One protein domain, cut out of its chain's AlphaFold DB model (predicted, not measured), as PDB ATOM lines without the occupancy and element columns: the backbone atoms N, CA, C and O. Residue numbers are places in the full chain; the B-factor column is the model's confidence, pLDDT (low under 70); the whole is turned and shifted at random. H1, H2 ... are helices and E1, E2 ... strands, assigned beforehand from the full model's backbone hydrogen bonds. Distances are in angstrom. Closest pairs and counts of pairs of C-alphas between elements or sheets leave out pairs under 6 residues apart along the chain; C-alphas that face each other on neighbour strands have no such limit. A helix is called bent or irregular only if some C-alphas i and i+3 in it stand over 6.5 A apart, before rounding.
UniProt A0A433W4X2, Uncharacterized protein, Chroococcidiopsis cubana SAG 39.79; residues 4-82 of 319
ATOM      1  N   ALA A   4     170.684 188.215 217.772       95.12
ATOM      2  CA  ALA A   4     171.051 187.145 218.693       95.12
ATOM      3  C   ALA A   4     170.058 185.991 218.572       95.12
ATOM      4  O   ALA A   4     168.930 186.183 218.134       95.12
ATOM      5  N   SER A   5     170.482 184.795 218.952       93.38
ATOM      6  CA  SER A   5     169.666 183.587 218.909       93.38
ATOM      7  C   SER A   5     169.020 183.343 220.275       93.38
ATOM      8  O   SER A   5     169.665 183.509 221.312       93.38
ATOM      9  N   SER A   6     167.738 182.990 220.296       90.81
ATOM     10  CA  SER A   6     166.978 182.716 221.518       90.81
ATOM     11  C   SER A   6     166.948 181.223 221.820       90.81
ATOM     12  O   SER A   6     166.342 180.456 221.076       90.81
ATOM     13  N   ILE A   7     167.543 180.797 222.943       84.12
ATOM     14  CA  ILE A   7     167.494 179.382 223.374       84.12
ATOM     15  C   ILE A   7     166.042 178.960 223.624       84.12
ATOM     16  O   ILE A   7     165.622 177.870 223.246       84.12
ATOM     17  N   ARG A   8     165.260 179.870 224.212       78.88
ATOM     18  CA  ARG A   8     163.852 179.677 224.570       78.88
ATOM     19  C   ARG A   8     162.944 179.409 223.369       78.88
ATOM     20  O   ARG A   8     161.943 178.718 223.506       78.88
ATOM     21  N   TYR A   9     163.325 179.887 222.187       81.31
ATOM     22  CA  TYR A   9     162.554 179.721 220.955       81.31
ATOM     23  C   TYR A   9     163.289 178.887 219.897       81.31
ATOM     24  O   TYR A   9     163.126 179.124 218.700       81.31
ATOM     25  N   GLY A  10     164.088 177.902 220.320       82.31
ATOM     26  CA  GLY A  10     164.735 176.943 219.410       82.31
ATOM     27  C   GLY A  10     165.829 177.554 218.531       82.31
ATOM     28  O   GLY A  10     166.123 177.056 217.453       82.31
ATOM     29  N   GLY A  11     166.406 178.678 218.944       88.25
ATOM     30  CA  GLY A  11     167.411 179.407 218.176       88.25
ATOM     31  C   GLY A  11     166.844 180.466 217.229       88.25
ATOM     32  O   GLY A  11     167.522 180.897 216.297       88.25
ATOM     33  N   GLN A  12     165.596 180.897 217.450       90.62
ATOM     34  CA  GLN A  12     164.999 182.001 216.700       90.62
ATOM     35  C   GLN A  12     165.865 183.259 216.831       90.62
ATOM     36  O   GLN A  12     166.239 183.644 217.941       90.62
ATOM     37  N   LEU A  13     166.162 183.902 215.701       94.19
ATOM     38  CA  LEU A  13     166.895 185.163 215.696       94.19
ATOM     39  C   LEU A  13     166.001 186.313 216.169       94.19
ATOM     40  O   LEU A  13     164.858 186.438 215.735       94.19
ATOM     41  N   VAL A  14     166.559 187.152 217.034       93.44
ATOM     42  CA  VAL A  14     165.935 188.328 217.642       93.44
ATOM     43  C   VAL A  14     166.801 189.543 217.344       93.44
ATOM     44  O   VAL A  14     168.023 189.491 217.519       93.44
ATOM     45  N   ALA A  15     166.182 190.638 216.904       93.56
ATOM     46  CA  ALA A  15     166.870 191.895 216.648       93.56
ATOM     47  C   ALA A  15     167.081 192.702 217.933       93.56
ATOM     48  O   ALA A  15     166.200 192.806 218.780       93.56
ATOM     49  N   ALA A  16     168.261 193.312 218.067       93.00
ATOM     50  CA  ALA A  16     168.601 194.129 219.233       93.00
ATOM     51  C   ALA A  16     167.711 195.374 219.356       93.00
ATOM     52  O   ALA A  16     167.477 195.848 220.460       93.00
ATOM     53  N   GLU A  17     167.221 195.894 218.231       91.00
ATOM     54  CA  GLU A  17     166.355 197.077 218.174       91.00
ATOM     55  C   GLU A  17     164.922 196.787 218.650       91.00
ATOM     56  O   GLU A  17     164.234 197.692 219.109       91.00
ATOM     57  N   GLU A  18     164.492 195.525 218.581       87.50
ATOM     58  CA  GLU A  18     163.147 195.075 218.965       87.50
ATOM     59  C   GLU A  18     163.113 194.455 220.370       87.50
ATOM     60  O   GLU A  18     162.044 194.154 220.896       87.50
ATOM     61  N   CYS A  19     164.282 194.246 220.980       88.06
ATOM     62  CA  CYS A  19     164.433 193.552 222.251       88.06
ATOM     63  C   CYS A  19     164.455 194.551 223.414       88.06
ATOM     64  O   CYS A  19     165.363 195.379 223.515       88.06
ATOM     65  N   SER A  20     163.476 194.458 224.317       84.56
ATOM     66  CA  SER A  20     163.514 195.193 225.584       84.56
ATOM     67  C   SER A  20     164.436 194.513 226.607       84.56
ATOM     68  O   SER A  20     164.836 193.358 226.445       84.56
ATOM     69  N   TYR A  21     164.773 195.210 227.696       80.62
ATOM     70  CA  TYR A  21     165.556 194.603 228.781       80.62
ATOM     71  C   TYR A  21     164.817 193.425 229.440       80.62
ATOM     72  O   TYR A  21     165.437 192.406 229.747       80.62
ATOM     73  N   ASP A  22     163.494 193.526 229.586       77.19
ATOM     74  CA  ASP A  22     162.667 192.445 230.128       77.19
ATOM     75  C   ASP A  22     162.664 191.227 229.193       77.19
ATOM     76  O   ASP A  22     162.825 190.093 229.646       77.19
ATOM     77  N   ASP A  23     162.576 191.455 227.878       79.31
ATOM     78  CA  ASP A  23     162.688 190.390 226.875       79.31
ATOM     79  C   ASP A  23     164.058 189.725 226.918       79.31
ATOM     80  O   ASP A  23     164.161 188.501 226.898       79.31
ATOM     81  N   PHE A  24     165.125 190.515 227.026       83.12
ATOM     82  CA  PHE A  24     166.490 190.008 227.131       83.12
ATOM     83  C   PHE A  24     166.652 189.025 228.301       83.12
ATOM     84  O   PHE A  24     167.254 187.961 228.126       83.12
ATOM     85  N   LEU A  25     166.088 189.347 229.472       78.75
ATOM     86  CA  LEU A  25     166.133 188.477 230.654       78.75
ATOM     87  C   LEU A  25     165.372 187.161 230.450       78.75
ATOM     88  O   LEU A  25     165.744 186.134 231.023       78.75
ATOM     89  N   LEU A  26     164.319 187.179 229.635       75.44
ATOM     90  CA  LEU A  26     163.500 186.004 229.356       75.44
ATOM     91  C   LEU A  26     164.088 185.151 228.231       75.44
ATOM     92  O   LEU A  26     164.119 183.936 228.334       75.44
ATOM     93  N   LEU A  27     164.593 185.740 227.155       81.31
ATOM     94  CA  LEU A  27     164.849 185.005 225.914       81.31
ATOM     95  C   LEU A  27     166.097 184.112 225.933       81.31
ATOM     96  O   LEU A  27     166.253 183.293 225.022       81.31
ATOM     97  N   GLY A  28     166.974 184.252 226.934       86.19
ATOM     98  CA  GLY A  28     168.214 183.476 227.030       86.19
ATOM     99  C   GLY A  28     169.083 183.659 225.783       86.19
ATOM    100  O   GLY A  28     169.380 182.696 225.079       86.19
ATOM    101  N   LEU A  29     169.401 184.912 225.449       91.19
ATOM    102  CA  LEU A  29     170.025 185.260 224.172       91.19
ATOM    103  C   LEU A  29     171.513 184.884 224.122       91.19
ATOM    104  O   LEU A  29     172.291 185.211 225.021       91.19
ATOM    105  N   HIS A  30     171.913 184.253 223.019       93.38
ATOM    106  CA  HIS A  30     173.290 183.854 222.727       93.38
ATOM    107  C   HIS A  30     173.720 184.287 221.325       93.38
ATOM    108  O   HIS A  30     172.907 184.622 220.458       93.38
ATOM    109  N   CYS A  31     175.027 184.282 221.096       94.06
ATOM    110  CA  CYS A  31     175.587 184.511 219.779       94.06
ATOM    111  C   CYS A  31     175.234 183.342 218.843       94.06
ATOM    112  O   CYS A  31     175.546 182.199 219.169       94.06
ATOM    113  N   PRO A  32     174.665 183.590 217.653       93.50
ATOM    114  CA  PRO A  32     174.338 182.529 216.697       93.50
ATOM    115  C   PRO A  32     175.572 181.855 216.061       93.50
ATOM    116  O   PRO A  32     175.417 180.840 215.382       93.50
ATOM    117  N   GLU A  33     176.774 182.410 216.264       93.69
ATOM    118  CA  GLU A  33     178.043 181.901 215.729       93.69
ATOM    119  C   GLU A  33     178.815 181.071 216.758       93.69
ATOM    120  O   GLU A  33     179.127 179.913 216.501       93.69
ATOM    121  N   CYS A  34     179.117 181.642 217.929       90.88
ATOM    122  CA  CYS A  34     179.910 180.966 218.961       90.88
ATOM    123  C   CYS A  34     179.076 180.360 220.098       90.88
ATOM    124  O   CYS A  34     179.649 179.740 220.983       90.88
ATOM    125  N   GLN A  35     177.749 180.533 220.089       90.06
ATOM    126  CA  GLN A  35     176.811 180.013 221.099       90.06
ATOM    127  C   GLN A  35     176.979 180.583 222.517       90.06
ATOM    128  O   GLN A  35     176.254 180.202 223.433       90.06
ATOM    129  N   GLU A  36     177.867 181.558 222.697       91.25
ATOM    130  CA  GLU A  36     178.101 182.183 223.993       91.25
ATOM    131  C   GLU A  36     177.018 183.210 224.370       91.25
ATOM    132  O   GLU A  36     176.484 183.899 223.488       91.25
ATOM    133  N   PRO A  37     176.720 183.392 225.671       91.44
ATOM    134  CA  PRO A  37     175.768 184.393 226.134       91.44
ATOM    135  C   PRO A  37     176.171 185.814 225.738       91.44
ATOM    136  O   PRO A  37     177.314 186.246 225.928       91.44
ATOM    137  N   VAL A  38     175.198 186.585 225.260       93.38
ATOM    138  CA  VAL A  38     175.381 187.997 224.904       93.38
ATOM    139  C   VAL A  38     174.688 188.908 225.913       93.38
ATOM    140  O   VAL A  38     173.879 188.464 226.721       93.38
ATOM    141  N   ILE A  39     175.028 190.192 225.892       92.88
ATOM    142  CA  ILE A  39     174.398 191.243 226.694       92.88
ATOM    143  C   ILE A  39     173.732 192.233 225.743       92.88
ATOM    144  O   ILE A  39     174.341 192.641 224.750       92.88
ATOM    145  N   LEU A  40     172.498 192.632 226.052       93.12
ATOM    146  CA  LEU A  40     171.833 193.732 225.364       93.12
ATOM    147  C   LEU A  40     172.439 195.068 225.808       93.12
ATOM    148  O   LEU A  40     172.422 195.419 226.986       93.12
ATOM    149  N   ARG A  41     172.957 195.831 224.847       91.50
ATOM    150  CA  ARG A  41     173.317 197.235 225.027       91.50
ATOM    151  C   ARG A  41     172.252 198.085 224.350       91.50
ATOM    152  O   ARG A  41     172.139 198.028 223.127       91.50
ATOM    153  N   ASN A  42     171.525 198.876 225.132       88.38
ATOM    154  CA  ASN A  42     170.499 199.786 224.620       88.38
ATOM    155  C   ASN A  42     171.104 200.906 223.769       88.38
ATOM    156  O   ASN A  42     172.301 201.183 223.845       88.38
ATOM    157  N   THR A  43     170.257 201.555 222.975       88.88
ATOM    158  CA  THR A  43     170.617 202.765 222.232       88.88
ATOM    159  C   THR A  43     171.068 203.858 223.202       88.88
ATOM    160  O   THR A  43     170.407 204.110 224.208       88.88
ATOM    161  N   TYR A  44     172.190 204.513 222.910       90.31
ATOM    162  CA  TYR A  44     172.714 205.613 223.723       90.31
ATOM    163  C   TYR A  44     173.442 206.640 222.858       90.31
ATOM    164  O   TYR A  44     173.875 206.347 221.741       90.31
ATOM    165  N   GLN A  45     173.594 207.852 223.386       93.38
ATOM    166  CA  GLN A  45     174.370 208.907 222.743       93.38
ATOM    167  C   GLN A  45     175.810 208.869 223.241       93.38
ATOM    168  O   GLN A  45     176.063 208.778 224.442       93.38
ATOM    169  N   ARG A  46     176.764 208.953 222.318       90.25
ATOM    170  CA  ARG A  46     178.187 209.060 222.630       90.25
ATOM    171  C   ARG A  46     178.709 210.395 222.128       90.25
ATOM    172  O   ARG A  46     178.633 210.674 220.934       90.25
ATOM    173  N   GLN A  47     179.296 211.177 223.024       92.25
ATOM    174  CA  GLN A  47     180.079 212.341 222.637       92.25
ATOM    175  C   GLN A  47     181.483 211.884 222.224       92.25
ATOM    176  O   GLN A  47     182.163 211.153 222.949       92.25
ATOM    177  N   LEU A  48     181.890 212.250 221.015       89.69
ATOM    178  CA  LEU A  48     183.238 212.030 220.507       89.69
ATOM    179  C   LEU A  48     184.182 213.124 221.018       89.69
ATOM    180  O   LEU A  48     183.750 214.204 221.412       89.69
ATOM    181  N   GLN A  49     185.490 212.863 220.965       86.56
ATOM    182  CA  GLN A  49     186.523 213.814 221.404       86.56
ATOM    183  C   GLN A  49     186.485 215.149 220.638       86.56
ATOM    184  O   GLN A  49     186.893 216.172 221.167       86.56
ATOM    185  N   ASN A  50     185.943 215.155 219.418       88.88
ATOM    186  CA  ASN A  50     185.737 216.354 218.600       88.88
ATOM    187  C   ASN A  50     184.415 217.093 218.908       88.88
ATOM    188  O   ASN A  50     183.953 217.883 218.092       88.88
ATOM    189  N   GLY A  51     183.758 216.785 220.030       89.31
ATOM    190  CA  GLY A  51     182.493 217.393 220.448       89.31
ATOM    191  C   GLY A  51     181.248 216.863 219.727       89.31
ATOM    192  O   GLY A  51     180.133 217.159 220.153       89.31
ATOM    193  N   LYS A  52     181.395 216.043 218.676       92.56
ATOM    194  CA  LYS A  52     180.265 215.497 217.913       92.56
ATOM    195  C   LYS A  52     179.503 214.450 218.728       92.56
ATOM    196  O   LYS A  52     180.091 213.483 219.209       92.56
ATOM    197  N   ILE A  53     178.185 214.604 218.817       91.06
ATOM    198  CA  ILE A  53     177.291 213.611 219.422       91.06
ATOM    199  C   ILE A  53     176.880 212.600 218.348       91.06
ATOM    200  O   ILE A  53     176.430 212.975 217.264       91.06
ATOM    201  N   VAL A  54     177.053 211.310 218.635       92.75
ATOM    202  CA  VAL A  54     176.674 210.205 217.747       92.75
ATOM    203  C   VAL A  54     175.697 209.286 218.467       92.75
ATOM    204  O   VAL A  54     175.957 208.849 219.588       92.75
ATOM    205  N   ASN A  55     174.591 208.957 217.802       91.50
ATOM    206  CA  ASN A  55     173.660 207.939 218.273       91.50
ATOM    207  C   ASN A  55     174.228 206.550 217.971       91.50
ATOM    208  O   ASN A  55     174.482 206.206 216.816       91.50
ATOM    209  N   ILE A  56     174.423 205.754 219.014       90.19
ATOM    210  CA  ILE A  56     174.848 204.362 218.912       90.19
ATOM    211  C   ILE A  56     173.608 203.487 219.051       90.19
ATOM    212  O   ILE A  56     172.948 203.532 220.087       90.19
ATOM    213  N   SER A  57     173.302 202.691 218.025       90.19
ATOM    214  CA  SER A  57     172.145 201.795 218.037       90.19
ATOM    215  C   SER A  57     172.295 200.649 219.039       90.19
ATOM    216  O   SER A  57     173.409 200.271 219.451       90.19
ATOM    217  N   ALA A  58     171.143 200.092 219.417       92.81
ATOM    218  CA  ALA A  58     171.068 198.897 220.234       92.81
ATOM    219  C   ALA A  58     171.844 197.742 219.585       92.81
ATOM    220  O   ALA A  58     171.846 197.558 218.365       92.81
ATOM    221  N   ALA A  59     172.554 196.972 220.405       93.94
ATOM    222  CA  ALA A  59     173.358 195.859 219.923       93.94
ATOM    223  C   ALA A  59     173.539 194.790 220.996       93.94
ATOM    224  O   ALA A  59     173.705 195.096 222.175       93.94
ATOM    225  N   PHE A  60     173.642 193.539 220.560       94.81
ATOM    226  CA  PHE A  60     174.135 192.450 221.391       94.81
ATOM    227  C   PHE A  60     175.661 192.436 221.408       94.81
ATOM    228  O   PHE A  60     176.311 192.507 220.355       94.81
ATOM    229  N   VAL A  61     176.234 192.355 222.604       92.81
ATOM    230  CA  VAL A  61     177.679 192.406 222.841       92.81
ATOM    231  C   VAL A  61     178.103 191.163 223.616       92.81
ATOM    232  O   VAL A  61     177.418 190.742 224.543       92.81
ATOM    233  N   HIS A  62     179.231 190.570 223.237       93.38
ATOM    234  CA  HIS A  62     179.830 189.477 223.997       93.38
ATOM    235  C   HIS A  62     180.296 189.945 225.378       93.38
ATOM    236  O   HIS A  62     180.651 191.111 225.576       93.38
ATOM    237  N   ARG A  63     180.326 189.022 226.340       86.44
ATOM    238  CA  ARG A  63     180.940 189.278 227.647       86.44
ATOM    239  C   ARG A  63     182.452 189.464 227.491       86.44
ATOM    240  O   ARG A  63     183.060 188.883 226.600       86.44
ATOM    241  N   LYS A  64     183.068 190.214 228.414       78.38
ATOM    242  CA  LYS A  64     184.523 190.482 228.428       78.38
ATOM    243  C   LYS A  64     185.401 189.222 228.481       78.38
ATOM    244  O   LYS A  64     186.581 189.313 228.187       78.38
ATOM    245  N   ALA A  65     184.837 188.080 228.878       77.19
ATOM    246  CA  ALA A  65     185.538 186.801 228.938       77.19
ATOM    247  C   ALA A  65     185.884 186.221 227.553       77.19
ATOM    248  O   ALA A  65     186.726 185.335 227.469       77.19
ATOM    249  N   ILE A  66     185.250 186.704 226.479       82.69
ATOM    250  CA  ILE A  66     185.540 186.259 225.114       82.69
ATOM    251  C   ILE A  66     186.629 187.134 224.514       82.69
ATOM    252  O   ILE A  66     186.582 188.360 224.617       82.69
ATOM    253  N   ASP A  67     187.568 186.480 223.839       87.44
ATOM    254  CA  ASP A  67     188.618 187.132 223.073       87.44
ATOM    255  C   ASP A  67     188.040 188.206 222.111       87.44
ATOM    256  O   ASP A  67     187.133 187.912 221.317       87.44
ATOM    257  N   PRO A  68     188.541 189.458 222.152       87.31
ATOM    258  CA  PRO A  68     188.029 190.545 221.323       87.31
ATOM    259  C   PRO A  68     188.065 190.263 219.819       87.31
ATOM    260  O   PRO A  68     187.150 190.688 219.107       87.31
ATOM    261  N   ALA A  69     189.075 189.541 219.322       89.06
ATOM    262  CA  ALA A  69     189.165 189.214 217.901       89.06
ATOM    263  C   ALA A  69     188.051 188.235 217.497       89.06
ATOM    264  O   ALA A  69     187.356 188.453 216.499       89.06
ATOM    265  N   THR A  70     187.793 187.226 218.325       88.19
ATOM    266  CA  THR A  70     186.671 186.292 218.153       88.19
ATOM    267  C   THR A  70     185.321 187.013 218.186       88.19
ATOM    268  O   THR A  70     184.472 186.802 217.313       88.19
ATOM    269  N   ALA A  71     185.125 187.921 219.146       89.25
ATOM    270  CA  ALA A  71     183.905 188.718 219.247       89.25
ATOM    271  C   ALA A  71     183.683 189.605 218.008       89.25
ATOM    272  O   ALA A  71     182.545 189.738 217.540       89.25
ATOM    273  N   GLN A  72     184.756 190.177 217.455       90.19
ATOM    274  CA  GLN A  72     184.720 190.985 216.237       90.19
ATOM    275  C   GLN A  72     184.384 190.141 214.998       90.19
ATOM    276  O   GLN A  72     183.577 190.561 214.169       90.19
ATOM    277  N   LEU A  73     184.936 188.932 214.882       92.75
ATOM    278  CA  LEU A  73     184.595 188.007 213.797       92.75
ATOM    279  C   LEU A  73     183.119 187.610 213.840       92.75
ATOM    280  O   LEU A  73     182.433 187.697 212.821       92.75
ATOM    281  N   CYS A  74     182.605 187.258 215.020       93.38
ATOM    282  CA  CYS A  74     181.181 186.982 215.207       93.38
ATOM    283  C   CYS A  74     180.329 188.196 214.809       93.38
ATOM    284  O   CYS A  74     179.326 188.054 214.113       93.38
ATOM    285  N   HIS A  75     180.765 189.409 215.172       91.75
ATOM    286  CA  HIS A  75     180.099 190.638 214.752       91.75
ATOM    287  C   HIS A  75     179.997 190.765 213.233       91.75
ATOM    288  O   HIS A  75     178.921 191.070 212.711       91.75
ATOM    289  N   LEU A  76     181.103 190.538 212.530       91.81
ATOM    290  CA  LEU A  76     181.162 190.634 211.075       91.81
ATOM    291  C   LEU A  76     180.300 189.568 210.395       91.81
ATOM    292  O   LEU A  76     179.600 189.899 209.445       91.81
ATOM    293  N   ARG A  77     180.301 188.328 210.897       93.25
ATOM    294  CA  ARG A  77     179.478 187.238 210.352       93.25
ATOM    295  C   ARG A  77     177.989 187.518 210.500       93.25
ATOM    296  O   ARG A  77     177.280 187.541 209.502       93.25
ATOM    297  N   VAL A  78     177.540 187.850 211.711       92.62
ATOM    298  CA  VAL A  78     176.122 188.158 211.972       92.62
ATOM    299  C   VAL A  78     175.654 189.381 211.184       92.62
ATOM    300  O   VAL A  78     174.512 189.440 210.743       92.62
ATOM    301  N   SER A  79     176.530 190.366 210.969       89.75
ATOM    302  CA  SER A  79     176.185 191.558 210.180       89.75
ATOM    303  C   SER A  79     176.032 191.277 208.680       89.75
ATOM    304  O   SER A  79     175.518 192.136 207.970       89.75
ATOM    305  N   ARG A  80     176.493 190.114 208.205       92.81
ATOM    306  CA  ARG A  80     176.414 189.677 206.803       92.81
ATOM    307  C   ARG A  80     175.264 188.713 206.533       92.81
ATOM    308  O   ARG A  80     175.140 188.277 205.396       92.81
ATOM    309  N   TYR A  81     174.455 188.369 207.537       95.38
ATOM    310  CA  TYR A  81     173.281 187.536 207.300       95.38
ATOM    311  C   TYR A  81     172.359 188.237 206.311       95.38
ATOM    312  O   TYR A  81     171.881 189.347 206.556       95.38
ATOM    313  N   ASP A  82     172.144 187.580 205.184       93.38
ATOM    314  CA  ASP A  82     171.168 187.990 204.197       93.38
ATOM    315  C   ASP A  82     169.793 187.406 204.540       93.38
ATOM    316  O   ASP A  82     169.599 186.701 205.536       93.38
TER     317      ASP A  82
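AT A GLANCE: This is residues 4 to 82 of the 319 residues of an uncharacterized protein of Chroococcidiopsis cubana SAG 39.79 (UniProt A0A433W4X2). A long, bent two-stranded ribbon reaches out of a small head as an arm. Its base, E3 and E6, lies in the middle of the head, with the small hairpin E1 and E2 near one end of it and the helices H1 and H2 on opposite sides; its far part is the hairpin E4 and E5. The printed part has 79 residues, with two named helices and six named strands in the order E1 E2 H1 E3 E4 E5 E6 H2. The strands make three antiparallel two-stranded sheets, E1 - E2, E3 - E6 and E4 - E5, and the class is mixed, helices and strands. The whole is only just compact, close to loose, with a radius of gyration of the C-alphas of 13.5 A and an elongated outline of 44 by 29 by 28 A.

HOW THE PARTS SIT: E3, residues 38 to 41, and E6, residues 59 to 62, are antiparallel neighbours at 140 degrees; N 39 and O 61 are 2.8 A apart and N 59 and O 41 2.9 A, within hydrogen-bond range. E3 runs on into E4, residues 44 to 47, at 68 degrees, and E5, residues 53 to 56, runs on into E6 at 72 degrees. E4 and E5 form a hairpin, antiparallel, with N 46 and O 54 at 2.8 A. H2, residues 68 to 78, comes closest to E6 at the C-alphas of His 62 and Ala 71, 6.3 A apart. H1, residues 21 to 27, comes closest to E3 at the C-alphas of Phe 24 and Leu 40, 6.7 A. H1 and H2 are apart. E1, residues 4 to 6, and E2, residues 12 to 15, form an antiparallel hairpin, with N 14 and O 4 at 2.8 A. The closest C-alphas of E1 and E6 are those of Ala 4 and Phe 60, 6.7 A. Residues 5 to 6 of E1 also pair, antiparallel, with residues 29 to 30. In H1 and H2 every O i to N i+4 pair is within hydrogen-bond range.

IN THESE COORDINATES: E3 spans 9.5 A from first to last C-alpha and E6 10.0 A. E4 spans 10.0 A and E5 9.6 A. E1, 6.6 A, begins at C-alpha 4 (171.051, 187.145, 218.693), and E2 spans 10.1 A. H1 spans 10.0 A. H2, 15.3 A, ends at C-alpha 78 (176.122, 188.158, 211.972).

THE WHOLE: The two C-alphas farthest apart are those of Gly 10 and Asn 50, 44.7 A. The printed part has no cut. The link from H1 to E3, 10 residues, is short; the other links are tight. The mean pLDDT of the printed part is 89.2, that of H1 is 79, and no printed residue is under 70.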